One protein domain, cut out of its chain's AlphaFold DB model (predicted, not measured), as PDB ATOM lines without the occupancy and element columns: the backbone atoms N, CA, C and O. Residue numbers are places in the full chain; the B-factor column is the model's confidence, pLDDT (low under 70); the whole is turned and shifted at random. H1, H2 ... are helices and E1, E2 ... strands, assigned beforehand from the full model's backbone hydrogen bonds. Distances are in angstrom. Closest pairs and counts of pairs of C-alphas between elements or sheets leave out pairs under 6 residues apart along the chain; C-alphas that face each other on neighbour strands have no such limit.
ATOM      1  N   GLY A 401     170.846 164.136 159.895       91.12
ATOM      2  CA  GLY A 401     171.865 164.104 158.843       91.12
ATOM      3  C   GLY A 401     173.010 163.114 159.101       91.12
ATOM      4  O   GLY A 401     173.806 162.865 158.201       91.12
ATOM      5  N   LYS A 402     173.088 162.532 160.308       86.31
ATOM      6  CA  LYS A 402     174.076 161.508 160.698       86.31
ATOM      7  C   LYS A 402     173.591 160.069 160.500       86.31
ATOM      8  O   LYS A 402     174.359 159.134 160.709       86.31
ATOM      9  N   LEU A 403     172.319 159.878 160.152       90.81
ATOM     10  CA  LEU A 403     171.740 158.556 159.925       90.81
ATOM     11  C   LEU A 403     172.170 157.991 158.565       90.81
ATOM     12  O   LEU A 403     172.505 158.731 157.644       90.81
ATOM     13  N   LYS A 404     172.099 156.661 158.430       90.69
ATOM     14  CA  LYS A 404     172.264 155.967 157.147       90.69
ATOM     15  C   LYS A 404     171.246 156.502 156.127       90.69
ATOM     16  O   LYS A 404     170.087 156.744 156.474       90.69
ATOM     17  N   ASP A 405     171.680 156.649 154.883       91.06
ATOM     18  CA  ASP A 405     170.917 157.189 153.758       91.06
ATOM     19  C   ASP A 405     170.392 156.099 152.805       91.06
ATOM     20  O   ASP A 405     169.242 156.176 152.377       91.06
ATOM     21  N   ASP A 406     171.167 155.057 152.495       93.44
ATOM     22  CA  ASP A 406     170.733 153.997 151.570       93.44
ATOM     23  C   ASP A 406     170.006 152.822 152.266       93.44
ATOM     24  O   ASP A 406     170.560 152.121 153.120       93.44
ATOM     25  N   TYR A 407     168.758 152.568 151.863       92.56
ATOM     26  CA  TYR A 407     167.915 151.436 152.274       92.56
ATOM     27  C   TYR A 407     167.368 150.668 151.056       92.56
ATOM     28  O   TYR A 407     166.251 150.146 151.074       92.56
ATOM     29  N   THR A 408     168.135 150.603 149.965       90.19
ATOM     30  CA  THR A 408     167.813 149.788 148.787       90.19
ATOM     31  C   THR A 408     168.018 148.297 149.080       90.19
ATOM     32  O   THR A 408     169.047 147.696 148.789       90.19
ATOM     33  N   THR A 409     166.996 147.680 149.668       78.75
ATOM     34  CA  THR A 409     166.958 146.253 150.019       78.75
ATOM     35  C   THR A 409     165.938 145.489 149.175       78.75
ATOM     36  O   THR A 409     165.018 146.080 148.608       78.75
ATOM     37  N   ASP A 410     166.077 144.165 149.128       75.69
ATOM     38  CA  ASP A 410     165.037 143.249 148.656       75.69
ATOM     39  C   ASP A 410     164.445 142.500 149.875       75.69
ATOM     40  O   ASP A 410     165.206 142.150 150.780       75.69
ATOM     41  N   PRO A 411     163.121 142.254 149.948       79.25
ATOM     42  CA  PRO A 411     162.114 142.479 148.910       79.25
ATOM     43  C   PRO A 411     161.737 143.957 148.700       79.25
ATOM     44  O   PRO A 411     161.722 144.762 149.626       79.25
ATOM     45  N   VAL A 412     161.392 144.287 147.453       85.88
ATOM     46  CA  VAL A 412     160.986 145.633 147.017       85.88
ATOM     47  C   VAL A 412     159.645 146.041 147.626       85.88
ATOM     48  O   VAL A 412     158.639 145.353 147.433       85.88
ATOM     49  N   ASN A 413     159.605 147.211 148.265       86.75
ATOM     50  CA  ASN A 413     158.377 147.770 148.827       86.75
ATOM     51  C   ASN A 413     157.410 148.270 147.739       86.75
ATOM     52  O   ASN A 413     157.810 148.871 146.739       86.75
ATOM     53  N   THR A 414     156.111 148.057 147.948       88.38
ATOM     54  CA  THR A 414     155.036 148.572 147.084       88.38
ATOM     55  C   THR A 414     154.443 149.861 147.640       88.38
ATOM     56  O   THR A 414     154.143 149.920 148.830       88.38
ATOM     57  N   VAL A 415     154.188 150.848 146.780       91.12
ATOM     58  CA  VAL A 415     153.498 152.099 147.145       91.12
ATOM     59  C   VAL A 415     152.326 152.402 146.210       91.12
ATOM     60  O   VAL A 415     152.433 152.212 144.999       91.12
ATOM     61  N   ASN A 416     151.218 152.894 146.769       84.25
ATOM     62  CA  ASN A 416     150.040 153.332 146.005       84.25
ATOM     63  C   ASN A 416     150.254 154.747 145.433       84.25
ATOM     64  O   ASN A 416     149.996 155.024 144.259       84.25
ATOM     65  N   ASP A 417     150.758 155.627 146.294       88.12
ATOM     66  CA  ASP A 417     151.003 157.050 146.090       88.12
ATOM     67  C   ASP A 417     152.262 157.473 146.874       88.12
ATOM     68  O   ASP A 417     152.910 156.652 147.527       88.12
ATOM     69  N   LEU A 418     152.625 158.754 146.782       93.81
ATOM     70  CA  LEU A 418     153.770 159.347 147.480       93.81
ATOM     71  C   LEU A 418     153.336 160.492 148.416       93.81
ATOM     72  O   LEU A 418     154.084 161.448 148.625       93.81
ATOM     73  N   GLU A 419     152.122 160.421 148.968       94.12
ATOM     74  CA  GLU A 419     151.658 161.360 149.990       94.12
ATOM     75  C   GLU A 419     152.338 161.102 151.345       94.12
ATOM     76  O   GLU A 419     152.906 160.036 151.592       94.12
ATOM     77  N   ARG A 420     152.266 162.078 152.269       92.88
ATOM     78  CA  ARG A 420     152.975 162.024 153.567       92.88
ATOM     79  C   ARG A 420     152.732 160.712 154.321       92.88
ATOM     80  O   ARG A 420     153.681 160.169 154.873       92.88
ATOM     81  N   GLN A 421     151.500 160.202 154.352       93.69
ATOM     82  CA  GLN A 421     151.186 158.971 155.090       93.69
ATOM     83  C   GLN A 421     151.795 157.726 154.434       93.69
ATOM     84  O   GLN A 421     152.395 156.911 155.131       93.69
ATOM     85  N   SER A 422     151.729 157.613 153.108       93.12
ATOM     86  CA  SER A 422     152.351 156.515 152.357       93.12
ATOM     87  C   SER A 422     153.875 156.523 152.488       93.12
ATOM     88  O   SER A 422     154.479 155.471 152.687       93.12
ATOM     89  N   LEU A 423     154.500 157.708 152.480       95.12
ATOM     90  CA  LEU A 423     155.934 157.855 152.747       95.12
ATOM     91  C   LEU A 423     156.308 157.472 154.189       95.12
ATOM     92  O   LEU A 423     157.335 156.831 154.391       95.12
ATOM     93  N   ILE A 424     155.483 157.806 155.191       95.62
ATOM     94  CA  ILE A 424     155.706 157.365 156.580       95.62
ATOM     95  C   ILE A 424     155.639 155.841 156.673       95.62
ATOM     96  O   ILE A 424     156.578 155.231 157.177       95.62
ATOM     97  N   GLN A 425     154.574 155.218 156.159       93.50
ATOM     98  CA  GLN A 425     154.414 153.760 156.210       93.50
ATOM     99  C   GLN A 425     155.570 153.036 155.510       93.50
ATOM    100  O   GLN A 425     156.137 152.101 156.073       93.50
ATOM    101  N   LEU A 426     155.989 153.523 154.338       94.06
ATOM    102  CA  LEU A 426     157.160 153.015 153.625       94.06
ATOM    103  C   LEU A 426     158.427 153.032 154.497       94.06
ATOM    104  O   LEU A 426     159.161 152.048 154.507       94.06
ATOM    105  N   ILE A 427     158.676 154.116 155.239       94.94
ATOM    106  CA  ILE A 427     159.874 154.269 156.081       94.94
ATOM    107  C   ILE A 427     159.794 153.411 157.355       94.94
ATOM    108  O   ILE A 427     160.798 152.829 157.768       94.94
ATOM    109  N   LEU A 428     158.610 153.271 157.958       94.19
ATOM    110  CA  LEU A 428     158.402 152.400 159.123       94.19
ATOM    111  C   LEU A 428     158.662 150.918 158.796       94.19
ATOM    112  O   LEU A 428     159.209 150.195 159.636       94.19
ATOM    113  N   LEU A 429     158.319 150.494 157.575       91.94
ATOM    114  CA  LEU A 429     158.506 149.132 157.066       91.94
ATOM    115  C   LEU A 429     159.948 148.802 156.644       91.94
ATOM    116  O   LEU A 429     160.243 147.635 156.392       91.94
ATOM    117  N   LEU A 430     160.864 149.776 156.591       91.44
ATOM    118  CA  LEU A 430     162.273 149.502 156.293       91.44
ATOM    119  C   LEU A 430     162.893 148.648 157.422       91.44
ATOM    120  O   LEU A 430     162.862 149.077 158.583       91.44
ATOM    121  N   PRO A 431     163.463 147.463 157.127       85.31
ATOM    122  CA  PRO A 431     163.950 146.548 158.161       85.31
ATOM    123  C   PRO A 431     165.137 147.136 158.933       85.31
ATOM    124  O   PRO A 431     165.104 147.174 160.161       85.31
ATOM    125  N   ASP A 432     166.115 147.699 158.217       87.62
ATOM    126  CA  ASP A 432     167.359 148.240 158.785       87.62
ATOM    127  C   ASP A 432     167.269 149.728 159.181       87.62
ATOM    128  O   ASP A 432     168.285 150.353 159.489       87.62
ATOM    129  N   ALA A 433     166.080 150.341 159.124       91.31
ATOM    130  CA  ALA A 433     165.919 151.741 159.514       91.31
ATOM    131  C   ALA A 433     166.005 151.896 161.045       91.31
ATOM    132  O   ALA A 433     165.224 151.254 161.757       91.31
ATOM    133  N   PRO A 434     166.905 152.759 161.560       91.88
ATOM    134  CA  PRO A 434     167.070 152.970 162.995       91.88
ATOM    135  C   PRO A 434     165.813 153.594 163.611       91.88
ATOM    136  O   PRO A 434     165.019 154.251 162.925       91.88
ATOM    137  N   GLN A 435     165.619 153.401 164.915       90.50
ATOM    138  CA  GLN A 435     164.393 153.835 165.588       90.50
ATOM    139  C   GLN A 435     164.237 155.363 165.556       90.50
ATOM    140  O   GLN A 435     163.123 155.863 165.456       90.50
ATOM    141  N   GLU A 436     165.341 156.103 165.537       91.19
ATOM    142  CA  GLU A 436     165.412 157.555 165.372       91.19
ATOM    143  C   GLU A 436     164.796 157.988 164.034       91.19
ATOM    144  O   GLU A 436     163.991 158.921 164.005       91.19
ATOM    145  N   LEU A 437     165.089 157.267 162.939       94.69
ATOM    146  CA  LEU A 437     164.483 157.511 161.625       94.69
ATOM    147  C   LEU A 437     162.979 157.214 161.648       94.69
ATOM    148  O   LEU A 437     162.179 157.984 161.117       94.69
ATOM    149  N   LYS A 438     162.579 156.113 162.291       94.69
ATOM    150  CA  LYS A 438     161.167 155.719 162.412       94.69
ATOM    151  C   LYS A 438     160.370 156.691 163.281       94.69
ATOM    152  O   LYS A 438     159.211 156.963 162.977       94.69
ATOM    153  N   ASN A 439     160.978 157.247 164.324       93.38
ATOM    154  CA  ASN A 439     160.361 158.240 165.194       93.38
ATOM    155  C   ASN A 439     160.234 159.596 164.487       93.38
ATOM    156  O   ASN A 439     159.140 160.157 164.449       93.38
ATOM    157  N   VAL A 440     161.315 160.111 163.882       95.12
ATOM    158  CA  VAL A 440     161.305 161.461 163.300       95.12
ATOM    159  C   VAL A 440     160.288 161.601 162.169       95.12
ATOM    160  O   VAL A 440     159.602 162.609 162.106       95.12
ATOM    161  N   VAL A 441     160.087 160.598 161.308       95.94
ATOM    162  CA  VAL A 441     159.113 160.737 160.204       95.94
ATOM    163  C   VAL A 441     157.656 160.828 160.668       95.94
ATOM    164  O   VAL A 441     156.813 161.331 159.925       95.94
ATOM    165  N   GLN A 442     157.351 160.394 161.893       94.81
ATOM    166  CA  GLN A 442     156.012 160.500 162.473       94.81
ATOM    167  C   GLN A 442     155.710 161.918 162.999       94.81
ATOM    168  O   GLN A 442     154.543 162.318 163.006       94.81
ATOM    169  N   GLU A 443     156.734 162.708 163.350       94.25
ATOM    170  CA  GLU A 443     156.609 164.082 163.859       94.25
ATOM    171  C   GLU A 443     155.756 164.985 162.955       94.25
ATOM    172  O   GLU A 443     155.992 165.120 161.748       94.25
ATOM    173  N   THR A 444     154.794 165.690 163.555       89.50
ATOM    174  CA  THR A 444     153.839 166.567 162.852       89.50
ATOM    175  C   THR A 444     154.523 167.646 162.007       89.50
ATOM    176  O   THR A 444     154.043 167.978 160.926       89.50
ATOM    177  N   ASN A 445     155.663 168.168 162.473       93.38
ATOM    178  CA  ASN A 445     156.387 169.263 161.824       93.38
ATOM    179  C   ASN A 445     157.492 168.806 160.851       93.38
ATOM    180  O   ASN A 445     158.212 169.658 160.321       93.38
ATOM    181  N   VAL A 446     157.641 167.498 160.603       95.75
ATOM    182  CA  VAL A 446     158.572 166.985 159.587       95.75
ATOM    183  C   VAL A 446     157.968 167.091 158.198       95.75
ATOM    184  O   VAL A 446     156.843 166.659 157.938       95.75
ATOM    185  N   VAL A 447     158.768 167.644 157.287       96.19
ATOM    186  CA  VAL A 447     158.459 167.679 155.859       96.19
ATOM    187  C   VAL A 447     159.155 166.501 155.189       96.19
ATOM    188  O   VAL A 447     160.379 166.391 155.247       96.19
ATOM    189  N   LEU A 448     158.362 165.642 154.549       97.06
ATOM    190  CA  LEU A 448     158.826 164.581 153.656       97.06
ATOM    191  C   LEU A 448     158.630 165.055 152.214       97.06
ATOM    192  O   LEU A 448     157.589 165.623 151.885       97.06
ATOM    193  N   THR A 449     159.622 164.867 151.350       96.56
ATOM    194  CA  THR A 449     159.552 165.285 149.943       96.56
ATOM    195  C   THR A 449     160.178 164.217 149.046       96.56
ATOM    196  O   THR A 449     161.393 164.018 149.113       96.56
ATOM    197  N   PRO A 450     159.386 163.516 148.215       96.69
ATOM    198  CA  PRO A 450     159.908 162.534 147.275       96.69
ATOM    199  C   PRO A 450     160.606 163.231 146.096       96.69
ATOM    200  O   PRO A 450     160.199 164.311 145.669       96.69
ATOM    201  N   SER A 451     161.626 162.597 145.516       94.69
ATOM    202  CA  SER A 451     162.346 163.113 144.339       94.69
ATOM    203  C   SER A 451     161.540 163.090 143.038       94.69
ATOM    204  O   SER A 451     161.974 163.640 142.031       94.69
ATOM    205  N   GLN A 452     160.380 162.434 143.047       92.25
ATOM    206  CA  GLN A 452     159.463 162.300 141.921       92.25
ATOM    207  C   GLN A 452     158.020 162.332 142.427       92.25
ATOM    208  O   GLN A 452     157.735 161.854 143.520       92.25
ATOM    209  N   ALA A 453     157.101 162.883 141.633       88.88
ATOM    210  CA  ALA A 453     155.707 163.070 142.048       88.88
ATOM    211  C   ALA A 453     154.868 161.775 142.046       88.88
ATOM    212  O   ALA A 453     153.817 161.727 142.677       88.88
ATOM    213  N   LYS A 454     155.296 160.737 141.315       91.00
ATOM    214  CA  LYS A 454     154.609 159.439 141.216       91.00
ATOM    215  C   LYS A 454     155.580 158.331 140.807       91.00
ATOM    216  O   LYS A 454     156.524 158.602 140.071       91.00
ATOM    217  N   ILE A 455     155.301 157.094 141.219       93.50
ATOM    218  CA  ILE A 455     155.965 155.893 140.687       93.50
ATOM    219  C   ILE A 455     155.175 155.390 139.465       93.50
ATOM    220  O   ILE A 455     153.949 155.266 139.577       93.50
ATOM    221  N   PRO A 456     155.815 155.108 138.313       90.88
ATOM    222  CA  PRO A 456     155.145 154.536 137.144       90.88
ATOM    223  C   PRO A 456     154.405 153.227 137.447       90.88
ATOM    224  O   PRO A 456     154.871 152.395 138.221       90.88
ATOM    225  N   ARG A 457     153.245 153.039 136.808       90.62
ATOM    226  CA  ARG A 457     152.399 151.840 136.926       90.62
ATOM    227  C   ARG A 457     152.772 150.767 135.895       90.62
ATOM    228  O   ARG A 457     151.892 150.151 135.317       90.62
ATOM    229  N   ASP A 458     154.058 150.567 135.619       87.25
ATOM    230  CA  ASP A 458     154.547 149.612 134.606       87.25
ATOM    231  C   ASP A 458     155.143 148.327 135.216       87.25
ATOM    232  O   ASP A 458     155.826 147.558 134.542       87.25
ATOM    233  N   GLY A 459     154.925 148.115 136.519       84.44
ATOM    234  CA  GLY A 459     155.403 146.950 137.268       84.44
ATOM    235  C   GLY A 459     156.909 146.936 137.538       84.44
ATOM    236  O   GLY A 459     157.386 146.048 138.251       84.44
ATOM    237  N   LYS A 460     157.666 147.909 137.013       88.69
ATOM    238  CA  LYS A 460     159.106 148.006 137.242       88.69
ATOM    239  C   LYS A 460     159.414 148.579 138.619       88.69
ATOM    240  O   LYS A 460     158.581 149.168 139.308       88.69
ATOM    241  N   THR A 461     160.657 148.357 139.018       92.12
ATOM    242  CA  THR A 461     161.218 148.847 140.272       92.12
ATOM    243  C   THR A 461     162.049 150.097 140.016       92.12
ATOM    244  O   THR A 461     162.780 150.168 139.030       92.12
ATOM    245  N   TYR A 462     161.939 151.061 140.921       92.75
ATOM    246  CA  TYR A 462     162.547 152.379 140.848       92.75
ATOM    247  C   TYR A 462     163.248 152.715 142.160       92.75
ATOM    248  O   TYR A 462     162.734 152.434 143.244       92.75
ATOM    249  N   ASP A 463     164.388 153.388 142.056       93.50
ATOM    250  CA  ASP A 463     164.981 154.081 143.191       93.50
ATOM    251  C   ASP A 463     164.199 155.381 143.437       93.50
ATOM    252  O   ASP A 463     164.014 156.202 142.535       93.50
ATOM    253  N   LEU A 464     163.727 155.566 144.665       95.56
ATOM    254  CA  LEU A 464     163.064 156.771 145.139       95.56
ATOM    255  C   LEU A 464     163.938 157.409 146.219       95.56
ATOM    256  O   LEU A 464     164.237 156.773 147.229       95.56
ATOM    257  N   ASN A 465     164.292 158.680 146.040       96.75
ATOM    258  CA  ASN A 465     164.896 159.463 147.110       96.75
ATOM    259  C   ASN A 465     163.785 160.195 147.876       96.75
ATOM    260  O   ASN A 465     162.881 160.768 147.263       96.75
ATOM    261  N   ILE A 466     163.856 160.206 149.205       97.31
ATOM    262  CA  ILE A 466     162.931 160.930 150.083       97.31
ATOM    263  C   ILE A 466     163.762 161.878 150.939       97.31
ATOM    264  O   ILE A 466     164.543 161.441 151.781       97.31
ATOM    265  N   ASN A 467     163.597 163.180 150.721       97.38
ATOM    266  CA  ASN A 467     164.193 164.207 151.564       97.38
ATOM    267  C   ASN A 467     163.319 164.419 152.808       97.38
ATOM    268  O   ASN A 467     162.108 164.614 152.700       97.38
ATOM    269  N   ILE A 468     163.945 164.377 153.976       98.00
ATOM    270  CA  ILE A 468     163.352 164.469 155.306       98.00
ATOM    271  C   ILE A 468     163.937 165.718 155.958       98.00
ATOM    272  O   ILE A 468     165.151 165.815 156.135       98.00
ATOM    273  N   ASN A 469     163.093 166.683 156.321       96.50
ATOM    274  CA  ASN A 469     163.519 167.928 156.958       96.50
ATOM    275  C   ASN A 469     162.900 168.056 158.353       96.50
ATOM    276  O   ASN A 469     161.684 168.223 158.483       96.50
ATOM    277  N   ALA A 470     163.753 168.002 159.380       96.06
ATOM    278  CA  ALA A 470     163.357 167.985 160.787       96.06
ATOM    279  C   ALA A 470     163.600 169.306 161.536       96.06
ATOM    280  O   ALA A 470     163.296 169.410 162.724       96.06
ATOM    281  N   ASN A 471     164.071 170.354 160.850       92.31
ATOM    282  CA  ASN A 471     164.456 171.637 161.460       92.31
ATOM    283  C   ASN A 471     163.320 172.395 162.185       92.31
ATOM    284  O   ASN A 471     163.589 173.366 162.888       92.31
ATOM    285  N   LYS A 472     162.055 171.981 162.016       90.06
ATOM    286  CA  LYS A 472     160.873 172.550 162.695       90.06
ATOM    287  C   LYS A 472     160.335 171.683 163.848       90.06
ATOM    288  O   LYS A 472     159.274 171.986 164.394       90.06
ATOM    289  N   THR A 473     161.029 170.603 164.204       89.56
ATOM    290  CA  THR A 473     160.652 169.720 165.319       89.56
ATOM    291  C   THR A 473     161.292 170.153 166.640       89.56
ATOM    292  O   THR A 473     162.217 170.978 166.676       89.56
ATOM    293  N   VAL A 474     160.790 169.591 167.741       85.00
ATOM    294  CA  VAL A 474     161.326 169.828 169.087       85.00
ATOM    295  C   VAL A 474     162.604 169.013 169.298       85.00
ATOM    296  O   VAL A 474     163.656 169.604 169.536       85.00
ATOM    297  N   ASP A 475     162.529 167.693 169.110       86.38
ATOM    298  CA  ASP A 475     163.590 166.743 169.486       86.38
ATOM    299  C   ASP A 475     164.538 166.346 168.337       86.38
ATOM    300  O   ASP A 475     165.510 165.625 168.556       86.38
ATOM    301  N   TYR A 476     164.322 166.849 167.116       91.50
ATOM    302  CA  TYR A 476     165.192 166.583 165.966       91.50
ATOM    303  C   TYR A 476     165.615 167.877 165.252       91.50
ATOM    304  O   TYR A 476     165.107 168.977 165.512       91.50
ATOM    305  N   VAL A 477     166.606 167.761 164.372       91.38
ATOM    306  CA  VAL A 477     167.172 168.852 163.567       91.38
ATOM    307  C   VAL A 477     167.852 168.268 162.325       91.38
ATOM    308  O   VAL A 477     168.025 167.054 162.231       91.38
ATOM    309  N   GLY A 478     168.186 169.112 161.351       93.25
ATOM    310  CA  GLY A 478     168.909 168.704 160.151       93.25
ATOM    311  C   GLY A 478     168.012 168.236 159.006       93.25
ATOM    312  O   GLY A 478     166.781 168.392 159.011       93.25
ATOM    313  N   THR A 479     168.667 167.708 157.976       95.31
ATOM    314  CA  THR A 479     168.043 167.172 156.763       95.31
ATOM    315  C   THR A 479     168.736 165.886 156.347       95.31
ATOM    316  O   THR A 479     169.961 165.866 156.253       95.31
ATOM    317  N   LEU A 480     167.958 164.857 156.029       97.06
ATOM    318  CA  LEU A 480     168.439 163.571 155.533       97.06
ATOM    319  C   LEU A 480     167.730 163.261 154.218       97.06
ATOM    320  O   LEU A 480     166.509 163.352 154.149       97.06
ATOM    321  N   THR A 481     168.465 162.865 153.183       97.38
ATOM    322  CA  THR A 481     167.854 162.258 151.994       97.38
ATOM    323  C   THR A 481     168.100 160.766 152.053       97.38
ATOM    324  O   THR A 481     169.244 160.346 151.946       97.38
ATOM    325  N   ILE A 482     167.037 159.981 152.224       96.88
ATOM    326  CA  ILE A 482     167.131 158.523 152.166       96.88
ATOM    327  C   ILE A 482     166.834 158.020 150.756       96.88
ATOM    328  O   ILE A 482     166.040 158.627 150.036       96.88
ATOM    329  N   LYS A 483     167.428 156.890 150.382       95.50
ATOM    330  CA  LYS A 483     167.206 156.194 149.117       95.50
ATOM    331  C   LYS A 483     166.537 154.847 149.381       95.50
ATOM    332  O   LYS A 483     167.039 154.048 150.163       95.50
ATOM    333  N   VAL A 484     165.404 154.594 148.732       95.06
ATOM    334  CA  VAL A 484     164.598 153.377 148.908       95.06
ATOM    335  C   VAL A 484     164.219 152.777 147.558       95.06
ATOM    336  O   VAL A 484     163.936 153.498 146.603       95.06
ATOM    337  N   LYS A 485     164.194 151.446 147.478       93.50
ATOM    338  CA  LYS A 485     163.808 150.701 146.273       93.50
ATOM    339  C   LYS A 485     162.303 150.399 146.329       93.50
ATOM    340  O   LYS A 485     161.847 149.723 147.253       93.50
ATOM    341  N   VAL A 486     161.528 150.905 145.366       94.00
ATOM    342  CA  VAL A 486     160.053 150.823 145.357       94.00
ATOM    343  C   VAL A 486     159.477 150.421 144.000       94.00
ATOM    344  O   VAL A 486     160.077 150.660 142.958       94.00
ATOM    345  N   LYS A 487     158.263 149.871 143.996       92.81
ATOM    346  CA  LYS A 487     157.422 149.705 142.796       92.81
ATOM    347  C   LYS A 487     156.002 150.202 143.069       92.81
ATOM    348  O   LYS A 487     155.585 150.255 144.228       92.81
ATOM    349  N   ASN A 488     155.245 150.561 142.032       91.88
ATOM    350  CA  ASN A 488     153.827 150.871 142.228       91.88
ATOM    351  C   ASN A 488     153.065 149.586 142.611       91.88
ATOM    352  O   ASN A 488     153.372 148.507 142.102       91.88
ATOM    353  N   SER A 489     152.106 149.689 143.530       89.00
ATOM    354  CA  SER A 489     151.211 148.584 143.905       89.00
ATOM    355  C   SER A 489     150.150 148.283 142.842       89.00
ATOM    356  O   SER A 489     149.621 147.173 142.815       89.00
ATOM    357  N   VAL A 490     149.855 149.257 141.974       90.50
ATOM    358  CA  VAL A 490     148.905 149.149 140.866       90.50
ATOM    359  C   VAL A 490     149.664 149.068 139.543       90.50
ATOM    360  O   VAL A 490     150.459 149.953 139.216       90.50
TER     361      VAL A 490
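Overview. This is residues 401 to 490 of the 676 residues of an uncharacterized protein of Spiroplasma eriocheiris (UniProt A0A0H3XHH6). A strongly twisted four-stranded sheet, curled like part of a barrel, has helix H1 packed on it and the shorter H2 grazing it. The 90 printed residues, under half in named elements, include E1 H1 H2 E2 E3 E4; the mixed sheet runs E1 E4 E3 E2. The class is mixed, helices and strands; the whole is compact, radius of gyration of the C-alphas 12.5 A, spanning 40 by 22 by 16 A.

Arrangement. E1, residues 413 to 415, is parallel to E4, residues 479 to 488; N 415 and O 487 are 3.0 A apart. H1, residues 420 to 428, is on the sheet, height 5.9 A, over none of its strands. H1 and H2, residues 435 to 440, a helical hairpin, only just touch, with 3 pairs of C-alphas within 8 A; the closest, Leu 428 and Lys 438, are 5.4 A apart. Every O i to N i+4 pair in both is within hydrogen-bond range. E2, residues 447 to 450, E3, residues 461 to 469, and E4 form a meander, antiparallel neighbours in succession: N 449 and O 467, N 466 and O 482 are each 2.8 A apart.

Along the chain. E1 begins at C-alpha 413 (158.377, 147.770, 148.827). E3 is 25.5 A long; E4, 26.1 A, bends at residue 485 and ends at C-alpha 488 (153.827, 150.871, 142.228).

Size, cuts and confidence. The printed part has no cut, no long link and no residue under pLDDT 70.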